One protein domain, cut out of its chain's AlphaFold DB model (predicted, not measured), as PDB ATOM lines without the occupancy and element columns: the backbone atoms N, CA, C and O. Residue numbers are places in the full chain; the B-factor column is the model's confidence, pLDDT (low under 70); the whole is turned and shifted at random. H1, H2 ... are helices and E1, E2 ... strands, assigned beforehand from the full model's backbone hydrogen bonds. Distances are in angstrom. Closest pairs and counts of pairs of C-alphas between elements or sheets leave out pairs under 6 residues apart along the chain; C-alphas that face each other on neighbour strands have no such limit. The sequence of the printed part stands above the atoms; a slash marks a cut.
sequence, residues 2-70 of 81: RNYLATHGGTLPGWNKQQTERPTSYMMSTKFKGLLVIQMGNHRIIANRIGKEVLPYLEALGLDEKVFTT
ATOM      1  N   ARG A   2     210.473 193.964 209.391       91.06
ATOM      2  CA  ARG A   2     209.647 195.095 208.892       91.06
ATOM      3  C   ARG A   2     208.182 195.007 209.325       91.06
ATOM      4  O   ARG A   2     207.642 195.985 209.811       91.06
ATOM      5  N   ASN A   3     207.588 193.816 209.250       90.06
ATOM      6  CA  ASN A   3     206.225 193.585 209.737       90.06
ATOM      7  C   ASN A   3     206.094 193.806 211.254       90.06
ATOM      8  O   ASN A   3     205.067 194.285 211.715       90.06
ATOM      9  N   TYR A   4     207.139 193.487 212.025       90.94
ATOM     10  CA  TYR A   4     207.167 193.744 213.466       90.94
ATOM     11  C   TYR A   4     207.155 195.252 213.744       90.94
ATOM     12  O   TYR A   4     206.290 195.726 214.466       90.94
ATOM     13  N   LEU A   5     208.029 196.019 213.082       92.38
ATOM     14  CA  LEU A   5     208.062 197.481 213.219       92.38
ATOM     15  C   LEU A   5     206.780 198.149 212.707       92.38
ATOM     16  O   LEU A   5     206.317 199.114 213.296       92.38
ATOM     17  N   ALA A   6     206.165 197.622 211.647       91.00
ATOM     18  CA  ALA A   6     204.894 198.139 211.141       91.00
ATOM     19  C   ALA A   6     203.725 197.929 212.121       91.00
ATOM     20  O   ALA A   6     202.772 198.699 212.102       91.00
ATOM     21  N   THR A   7     203.786 196.889 212.959       90.38
ATOM     22  CA  THR A   7     202.722 196.548 213.919       90.38
ATOM     23  C   THR A   7     202.955 197.137 215.307       90.38
ATOM     24  O   THR A   7     201.998 197.553 215.950       90.38
ATOM     25  N   HIS A   8     204.207 197.192 215.766       89.62
ATOM     26  CA  HIS A   8     204.576 197.642 217.113       89.62
ATOM     27  C   HIS A   8     205.146 199.070 217.129       89.62
ATOM     28  O   HIS A   8     205.322 199.653 218.197       89.62
ATOM     29  N   GLY A   9     205.432 199.647 215.958       89.06
ATOM     30  CA  GLY A   9     206.196 200.884 215.835       89.06
ATOM     31  C   GLY A   9     207.678 200.694 216.180       89.06
ATOM     32  O   GLY A   9     208.154 199.589 216.449       89.06
ATOM     33  N   GLY A  10     208.422 201.800 216.170       91.81
ATOM     34  CA  GLY A  10     209.820 201.839 216.593       91.81
ATOM     35  C   GLY A  10     210.838 201.735 215.458       91.81
ATOM     36  O   GLY A  10     210.517 201.756 214.270       91.81
ATOM     37  N   THR A  11     212.110 201.659 215.844       94.62
ATOM     38  CA  THR A  11     213.252 201.689 214.925       94.62
ATOM     39  C   THR A  11     214.308 200.663 215.321       94.62
ATOM     40  O   THR A  11     214.359 200.223 216.469       94.62
ATOM     41  N   LEU A  12     215.146 200.271 214.361       95.00
ATOM     42  CA  LEU A  12     216.309 199.414 214.590       95.00
ATOM     43  C   LEU A  12     217.623 200.125 214.230       95.00
ATOM     44  O   LEU A  12     217.621 201.022 213.380       95.00
ATOM     45  N   PRO A  13     218.768 199.685 214.792       94.50
ATOM     46  CA  PRO A  13     220.082 200.221 214.440       94.50
ATOM     47  C   PRO A  13     220.452 199.970 212.969       94.50
ATOM     48  O   PRO A  13     220.679 198.835 212.559       94.50
ATOM     49  N   GLY A  14     220.570 201.023 212.171       90.94
ATOM     50  CA  GLY A  14     220.925 201.003 210.750       90.94
ATOM     51  C   GLY A  14     222.432 201.097 210.450       90.94
ATOM     52  O   GLY A  14     223.293 200.901 211.314       90.94
ATOM     53  N   TRP A  15     222.750 201.411 209.187       83.19
ATOM     54  CA  TRP A  15     224.099 201.366 208.593       83.19
ATOM     55  C   TRP A  15     225.157 202.197 209.347       83.19
ATOM     56  O   TRP A  15     226.200 201.666 209.710       83.19
ATOM     57  N   ASN A  16     224.863 203.456 209.684       84.00
ATOM     58  CA  ASN A  16     225.799 204.378 210.349       84.00
ATOM     59  C   ASN A  16     225.372 204.729 211.783       84.00
ATOM     60  O   ASN A  16     225.349 205.897 212.160       84.00
ATOM     61  N   LYS A  17     224.953 203.732 212.576       78.25
ATOM     62  CA  LYS A  17     224.361 203.918 213.926       78.25
ATOM     63  C   LYS A  17     223.088 204.785 213.952       78.25
ATOM     64  O   LYS A  17     222.554 205.069 215.018       78.25
ATOM     65  N   GLN A  18     222.594 205.188 212.784       87.88
ATOM     66  CA  GLN A  18     221.305 205.844 212.629       87.88
ATOM     67  C   GLN A  18     220.189 204.851 212.921       87.88
ATOM     68  O   GLN A  18     220.337 203.664 212.651       87.88
ATOM     69  N   GLN A  19     219.068 205.337 213.428       93.69
ATOM     70  CA  GLN A  19     217.869 204.527 213.589       93.69
ATOM     71  C   GLN A  19     217.124 204.405 212.253       93.69
ATOM     72  O   GLN A  19     217.133 205.335 211.446       93.69
ATOM     73  N   THR A  20     216.501 203.254 211.988       93.88
ATOM     74  CA  THR A  20     215.713 203.034 210.768       93.88
ATOM     75  C   THR A  20     214.432 202.248 211.027       93.88
ATOM     76  O   THR A  20     214.426 201.251 211.744       93.88
ATOM     77  N   GLU A  21     213.349 202.673 210.382       93.81
ATOM     78  CA  GLU A  21     212.064 201.958 210.338       93.81
ATOM     79  C   GLU A  21     212.028 200.893 209.228       93.81
ATOM     80  O   GLU A  21     211.157 200.024 209.195       93.81
ATOM     81  N   ARG A  22     212.983 200.943 208.287       92.44
ATOM     82  CA  ARG A  22     213.045 200.058 207.112       92.44
ATOM     83  C   ARG A  22     214.346 199.252 207.101       92.44
ATOM     84  O   ARG A  22     215.114 199.349 206.141       92.44
ATOM     85  N   PRO A  23     214.592 198.416 208.128       94.38
ATOM     86  CA  PRO A  23     215.792 197.593 208.190       94.38
ATOM     87  C   PRO A  23     215.885 196.689 206.954       94.38
ATOM     88  O   PRO A  23     214.876 196.206 206.418       94.38
ATOM     89  N   THR A  24     217.109 196.462 206.487       93.56
ATOM     90  CA  THR A  24     217.425 195.467 205.456       93.56
ATOM     91  C   THR A  24     218.194 194.311 206.088       93.56
ATOM     92  O   THR A  24     218.886 194.492 207.091       93.56
ATOM     93  N   SER A  25     218.119 193.122 205.488       91.69
ATOM     94  CA  SER A  25     218.908 191.967 205.943       91.69
ATOM     95  C   SER A  25     220.413 192.253 205.904       91.69
ATOM     96  O   SER A  25     221.157 191.775 206.754       91.69
ATOM     97  N   TYR A  26     220.857 193.099 204.969       92.75
ATOM     98  CA  TYR A  26     222.240 193.556 204.922       92.75
ATOM     99  C   TYR A  26     222.609 194.403 206.151       92.75
ATOM    100  O   TYR A  26     223.591 194.083 206.815       92.75
ATOM    101  N   MET A  27     221.800 195.405 206.527       93.62
ATOM    102  CA  MET A  27     222.021 196.179 207.763       93.62
ATOM    103  C   MET A  27     222.037 195.292 209.009       93.62
ATOM    104  O   MET A  27     222.900 195.472 209.858       93.62
ATOM    105  N   MET A  28     221.134 194.313 209.099       93.62
ATOM    106  CA  MET A  28     221.146 193.330 210.185       93.62
ATOM    107  C   MET A  28     222.484 192.578 210.220       93.62
ATOM    108  O   MET A  28     223.149 192.563 211.250       93.62
ATOM    109  N   SER A  29     222.919 192.000 209.094       92.88
ATOM    110  CA  SER A  29     224.135 191.176 209.036       92.88
ATOM    111  C   SER A  29     225.391 191.895 209.543       92.88
ATOM    112  O   SER A  29     226.223 191.278 210.209       92.88
ATOM    113  N   THR A  30     225.510 193.210 209.322       93.06
ATOM    114  CA  THR A  30     226.662 193.976 209.815       93.06
ATOM    115  C   THR A  30     226.685 194.109 211.335       93.06
ATOM    116  O   THR A  30     227.773 194.150 211.907       93.06
ATOM    117  N   LYS A  31     225.524 194.112 212.004       92.81
ATOM    118  CA  LYS A  31     225.422 194.155 213.476       92.81
ATOM    119  C   LYS A  31     225.762 192.827 214.134       92.81
ATOM    120  O   LYS A  31     226.277 192.811 215.245       92.81
ATOM    121  N   PHE A  32     225.517 191.724 213.433       92.88
ATOM    122  CA  PHE A  32     225.849 190.375 213.896       92.88
ATOM    123  C   PHE A  32     227.310 190.001 213.605       92.88
ATOM    124  O   PHE A  32     227.772 188.940 214.030       92.88
ATOM    125  N   LYS A  33     228.058 190.855 212.892       91.44
ATOM    126  CA  LYS A  33     229.460 190.603 212.566       91.44
ATOM    127  C   LYS A  33     230.274 190.384 213.840       91.44
ATOM    128  O   LYS A  33     230.290 191.215 214.741       91.44
ATOM    129  N   GLY A  34     230.999 189.270 213.867       89.75
ATOM    130  CA  GLY A  34     231.866 188.901 214.978       89.75
ATOM    131  C   GLY A  34     231.173 188.108 216.080       89.75
ATOM    132  O   GLY A  34     231.886 187.629 216.950       89.75
ATOM    133  N   LEU A  35     229.848 187.914 216.061       93.12
ATOM    134  CA  LEU A  35     229.188 186.985 216.984       93.12
ATOM    135  C   LEU A  35     229.741 185.568 216.763       93.12
ATOM    136  O   LEU A  35     229.646 185.031 215.659       93.12
ATOM    137  N   LEU A  36     230.320 184.978 217.808       94.69
ATOM    138  CA  LEU A  36     230.944 183.659 217.744       94.69
ATOM    139  C   LEU A  36     230.249 182.708 218.716       94.69
ATOM    140  O   LEU A  36     230.188 182.968 219.916       94.69
ATOM    141  N   VAL A  37     229.764 181.583 218.193       94.81
ATOM    142  CA  VAL A  37     229.153 180.511 218.981       94.81
ATOM    143  C   VAL A  37     230.059 179.290 218.916       94.81
ATOM    144  O   VAL A  37     230.367 178.803 217.830       94.81
ATOM    145  N   ILE A  38     230.486 178.798 220.075       95.25
ATOM    146  CA  ILE A  38     231.268 177.569 220.203       95.25
ATOM    147  C   ILE A  38     230.315 176.445 220.592       95.25
ATOM    148  O   ILE A  38     229.543 176.574 221.544       95.25
ATOM    149  N   GLN A  39     230.401 175.328 219.876       95.00
ATOM    150  CA  GLN A  39     229.697 174.101 220.218       95.00
ATOM    151  C   GLN A  39     230.668 173.095 220.844       95.00
ATOM    152  O   GLN A  39     231.703 172.782 220.263       95.00
ATOM    153  N   MET A  40     230.308 172.565 222.014       94.06
ATOM    154  CA  MET A  40     231.052 171.524 222.729       94.06
ATOM    155  C   MET A  40     230.094 170.387 223.076       94.06
ATOM    156  O   MET A  40     229.290 170.489 224.006       94.06
ATOM    157  N   GLY A  41     230.134 169.311 222.287       92.25
ATOM    158  CA  GLY A  41     229.150 168.233 222.377       92.25
ATOM    159  C   GLY A  41     227.727 168.767 222.185       92.25
ATOM    160  O   GLY A  41     227.420 169.365 221.151       92.25
ATOM    161  N   ASN A  42     226.878 168.575 223.200       90.62
ATOM    162  CA  ASN A  42     225.492 169.050 223.211       90.62
ATOM    163  C   ASN A  42     225.308 170.433 223.868       90.62
ATOM    164  O   ASN A  42     224.188 170.814 224.180       90.62
ATOM    165  N   HIS A  43     226.382 171.187 224.105       92.44
ATOM    166  CA  HIS A  43     226.310 172.539 224.663       92.44
ATOM    167  C   HIS A  43     226.746 173.575 223.630       92.44
ATOM    168  O   HIS A  43     227.651 173.325 222.829       92.44
ATOM    169  N   ARG A  44     226.122 174.757 223.668       95.38
ATOM    170  CA  ARG A  44     226.521 175.921 222.872       95.38
ATOM    171  C   ARG A  44     226.748 177.113 223.789       95.38
ATOM    172  O   ARG A  44     225.911 177.408 224.639       95.38
ATOM    173  N   ILE A  45     227.864 177.803 223.598       94.62
ATOM    174  CA  ILE A  45     228.198 179.022 224.336       94.62
ATOM    175  C   ILE A  45     228.555 180.135 223.364       94.62
ATOM    176  O   ILE A  45     229.111 179.889 222.294       94.62
ATOM    177  N   ILE A  46     228.260 181.371 223.746       94.62
ATOM    178  CA  ILE A  46     228.702 182.546 222.998       94.62
ATOM    179  C   ILE A  46     230.101 182.889 223.501       94.62
ATOM    180  O   ILE A  46     230.298 183.135 224.690       94.62
ATOM    181  N   ALA A  47     231.085 182.842 222.608       93.44
ATOM    182  CA  ALA A  47     232.496 183.017 222.951       93.44
ATOM    183  C   ALA A  47     232.849 184.470 223.285       93.44
ATOM    184  O   ALA A  47     233.846 184.748 223.947       93.44
ATOM    185  N   ASN A  48     232.045 185.406 222.792       90.56
ATOM    186  CA  ASN A  48     232.206 186.831 222.999       90.56
ATOM    187  C   ASN A  48     230.909 187.473 223.503       90.56
ATOM    188  O   ASN A  48     229.869 186.834 223.621       90.56
ATOM    189  N   ARG A  49     230.966 188.766 223.833       87.75
ATOM    190  CA  ARG A  49     229.761 189.503 224.223       87.75
ATOM    191  C   ARG A  49     228.882 189.750 223.003       87.75
ATOM    192  O   ARG A  49     229.379 190.186 221.966       87.75
ATOM    193  N   ILE A  50     227.573 189.570 223.167       89.06
ATOM    194  CA  ILE A  50     226.607 190.026 222.170       89.06
ATOM    195  C   ILE A  50     226.629 191.556 222.128       89.06
ATOM    196  O   ILE A  50     226.549 192.236 223.155       89.06
ATOM    197  N   GLY A  51     226.754 192.111 220.923       88.06
ATOM    198  CA  GLY A  51     226.656 193.550 220.717       88.06
ATOM    199  C   GLY A  51     225.258 194.052 221.077       88.06
ATOM    200  O   GLY A  51     224.263 193.462 220.670       88.06
ATOM    201  N   LYS A  52     225.161 195.185 221.780       90.69
ATOM    202  CA  LYS A  52     223.864 195.786 222.151       90.69
ATOM    203  C   LYS A  52     222.960 196.050 220.943       90.69
ATOM    204  O   LYS A  52     221.747 196.043 221.074       90.69
ATOM    205  N   GLU A  53     223.553 196.260 219.767       92.38
ATOM    206  CA  GLU A  53     222.822 196.463 218.517       92.38
ATOM    207  C   GLU A  53     222.149 195.187 217.992       92.38
ATOM    208  O   GLU A  53     221.247 195.313 217.181       92.38
ATOM    209  N   VAL A  54     222.545 193.988 218.434       93.88
ATOM    210  CA  VAL A  54     221.960 192.700 218.007       93.88
ATOM    211  C   VAL A  54     220.620 192.432 218.694       93.88
ATOM    212  O   VAL A  54     219.712 191.889 218.067       93.88
ATOM    213  N   LEU A  55     220.471 192.836 219.959       93.75
ATOM    214  CA  LEU A  55     219.286 192.520 220.766       93.75
ATOM    215  C   LEU A  55     217.975 193.044 220.147       93.75
ATOM    216  O   LEU A  55     217.052 192.244 220.006       93.75
ATOM    217  N   PRO A  56     217.894 194.301 219.657       94.00
ATOM    218  CA  PRO A  56     216.686 194.798 218.994       94.00
ATOM    219  C   PRO A  56     216.320 194.005 217.730       94.00
ATOM    220  O   PRO A  56     215.148 193.859 217.389       94.00
ATOM    221  N   TYR A  57     217.317 193.466 217.019       94.50
ATOM    222  CA  TYR A  57     217.071 192.626 215.847       94.50
ATOM    223  C   TYR A  57     216.522 191.250 216.224       94.50
ATOM    224  O   TYR A  57     215.641 190.755 215.522       94.50
ATOM    225  N   LEU A  58     217.019 190.640 217.305       93.50
ATOM    226  CA  LEU A  58     216.468 189.385 217.826       93.50
ATOM    227  C   LEU A  58     215.011 189.579 218.248       93.50
ATOM    228  O   LEU A  58     214.146 188.826 217.806       93.50
ATOM    229  N   GLU A  59     214.721 190.651 218.983       92.31
ATOM    230  CA  GLU A  59     213.364 190.990 219.413       92.31
ATOM    231  C   GLU A  59     212.416 191.189 218.220       92.31
ATOM    232  O   GLU A  59     211.358 190.565 218.156       92.31
ATOM    233  N   ALA A  60     212.827 191.955 217.203       92.44
ATOM    234  CA  ALA A  60     212.027 192.176 215.992       92.44
ATOM    235  C   ALA A  60     211.847 190.924 215.104       92.44
ATOM    236  O   ALA A  60     211.142 190.967 214.078       92.44
ATOM    237  N   LEU A  61     212.534 189.832 215.441       91.62
ATOM    238  CA  LEU A  61     212.385 188.495 214.866       91.62
ATOM    239  C   LEU A  61     211.642 187.529 215.802       91.62
ATOM    240  O   LEU A  61     211.350 186.412 215.377       91.62
ATOM    241  N   GLY A  62     211.318 187.942 217.030       91.00
ATOM    242  CA  GLY A  62     210.652 187.105 218.032       91.00
ATOM    243  C   GLY A  62     211.591 186.101 218.680       91.00
ATOM    244  O   GLY A  62     211.165 185.019 219.084       91.00
ATOM    245  N   LEU A  63     212.875 186.437 218.718       92.62
ATOM    246  CA  LEU A  63     213.953 185.617 219.242       92.62
ATOM    247  C   LEU A  63     214.566 186.295 220.468       92.62
ATOM    248  O   LEU A  63     214.503 187.512 220.631       92.62
ATOM    249  N   ASP A  64     215.222 185.493 221.298       91.75
ATOM    250  CA  ASP A  64     216.107 185.958 222.358       91.75
ATOM    251  C   ASP A  64     217.500 185.325 222.184       91.75
ATOM    252  O   ASP A  64     217.740 184.528 221.271       91.75
ATOM    253  N   GLU A  65     218.447 185.679 223.053       91.81
ATOM    254  CA  GLU A  65     219.830 185.186 222.985       91.81
ATOM    255  C   GLU A  65     219.940 183.657 223.103       91.81
ATOM    256  O   GLU A  65     220.935 183.065 222.668       91.81
ATOM    257  N   LYS A  66     218.911 182.987 223.642       93.06
ATOM    258  CA  LYS A  66     218.903 181.532 223.817       93.06
ATOM    259  C   LYS A  66     218.891 180.797 222.487       93.06
ATOM    260  O   LYS A  66     219.276 179.628 222.466       93.06
ATOM    261  N   VAL A  67     218.544 181.468 221.383       94.00
ATOM    262  CA  VAL A  67     218.680 180.919 220.025       94.00
ATOM    263  C   VAL A  67     220.108 180.435 219.742       94.00
ATOM    264  O   VAL A  67     220.304 179.471 219.001       94.00
ATOM    265  N   PHE A  68     221.113 181.057 220.366       93.19
ATOM    266  CA  PHE A  68     222.515 180.691 220.183       93.19
ATOM    267  C   PHE A  68     222.988 179.613 221.157       93.19
ATOM    268  O   PHE A  68     223.836 178.800 220.794       93.19
ATOM    269  N   THR A  69     222.453 179.585 222.378       94.31
ATOM    270  CA  THR A  69     222.952 178.719 223.459       94.31
ATOM    271  C   THR A  69     222.144 177.439 223.650       94.31
ATOM    272  O   THR A  69     222.667 176.469 224.191       94.31
ATOM    273  N   THR A  70     220.896 177.395 223.176       94.00
ATOM    274  CA  THR A  70     219.995 176.248 223.348       94.00
ATOM    275  C   THR A  70     220.014 175.358 222.102       94.00
ATOM    276  O   THR A  70     219.553 175.774 221.034       94.00
TER     277      THR A  70
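What this domain is: This is residues 2 to 70 of the 81 residues of an uncharacterized protein of Oligosphaeraceae bacterium (UniProt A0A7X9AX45). Short parts follow one another along an elongated body: H1 and the loop of residues 9 to 24 at one end, H2 and H3 nearer the middle, and the hairpin of E1 and E2, with H4 beside it, at the other end. The 69 printed residues run H1, H2, E1, E2, H3, H4, mixed helices and strands, with under half in these named elements; the two-strand sheet is antiparallel. The whole is only just compact, close to loose, with a radius of gyration of the C-alphas of 13.2 A and spans of 40 by 24 by 16 A.

Where its parts are: H1, residues 2 to 8, begins at C-alpha 2 (209.647, 195.095, 208.892) and is 10.0 A long. H2 is residues 25 to 31, 10.2 A; E1 37 to 40, 9.9 A; E2 43 to 46, 10.4 A; H3 55 to 59. H4, residues 66 to 69, ends at C-alpha 69 (222.952, 178.719, 223.459).

How they stand to each other: H1 and H2 are apart. H2 and H3 are close but not clearly touching, C-alphas 28 and 57 being closest at 7.0 A. In the hairpin, at 154 degrees, N 38 and O 45 are 2.8 A apart. The closest C-alphas of E2 and H4, 44 and 69, are 4.6 A apart. Every O i to N i+4 pair is within hydrogen-bond range in H1 and H3, 2 of 3 in H2; H4 is too short for one.

The domain as a whole: C-alphas 9 and 41 are farthest apart, 40.4 A. The printed part has no cut; the link H1 to H2 is long; no printed residue is under 70 in pLDDT.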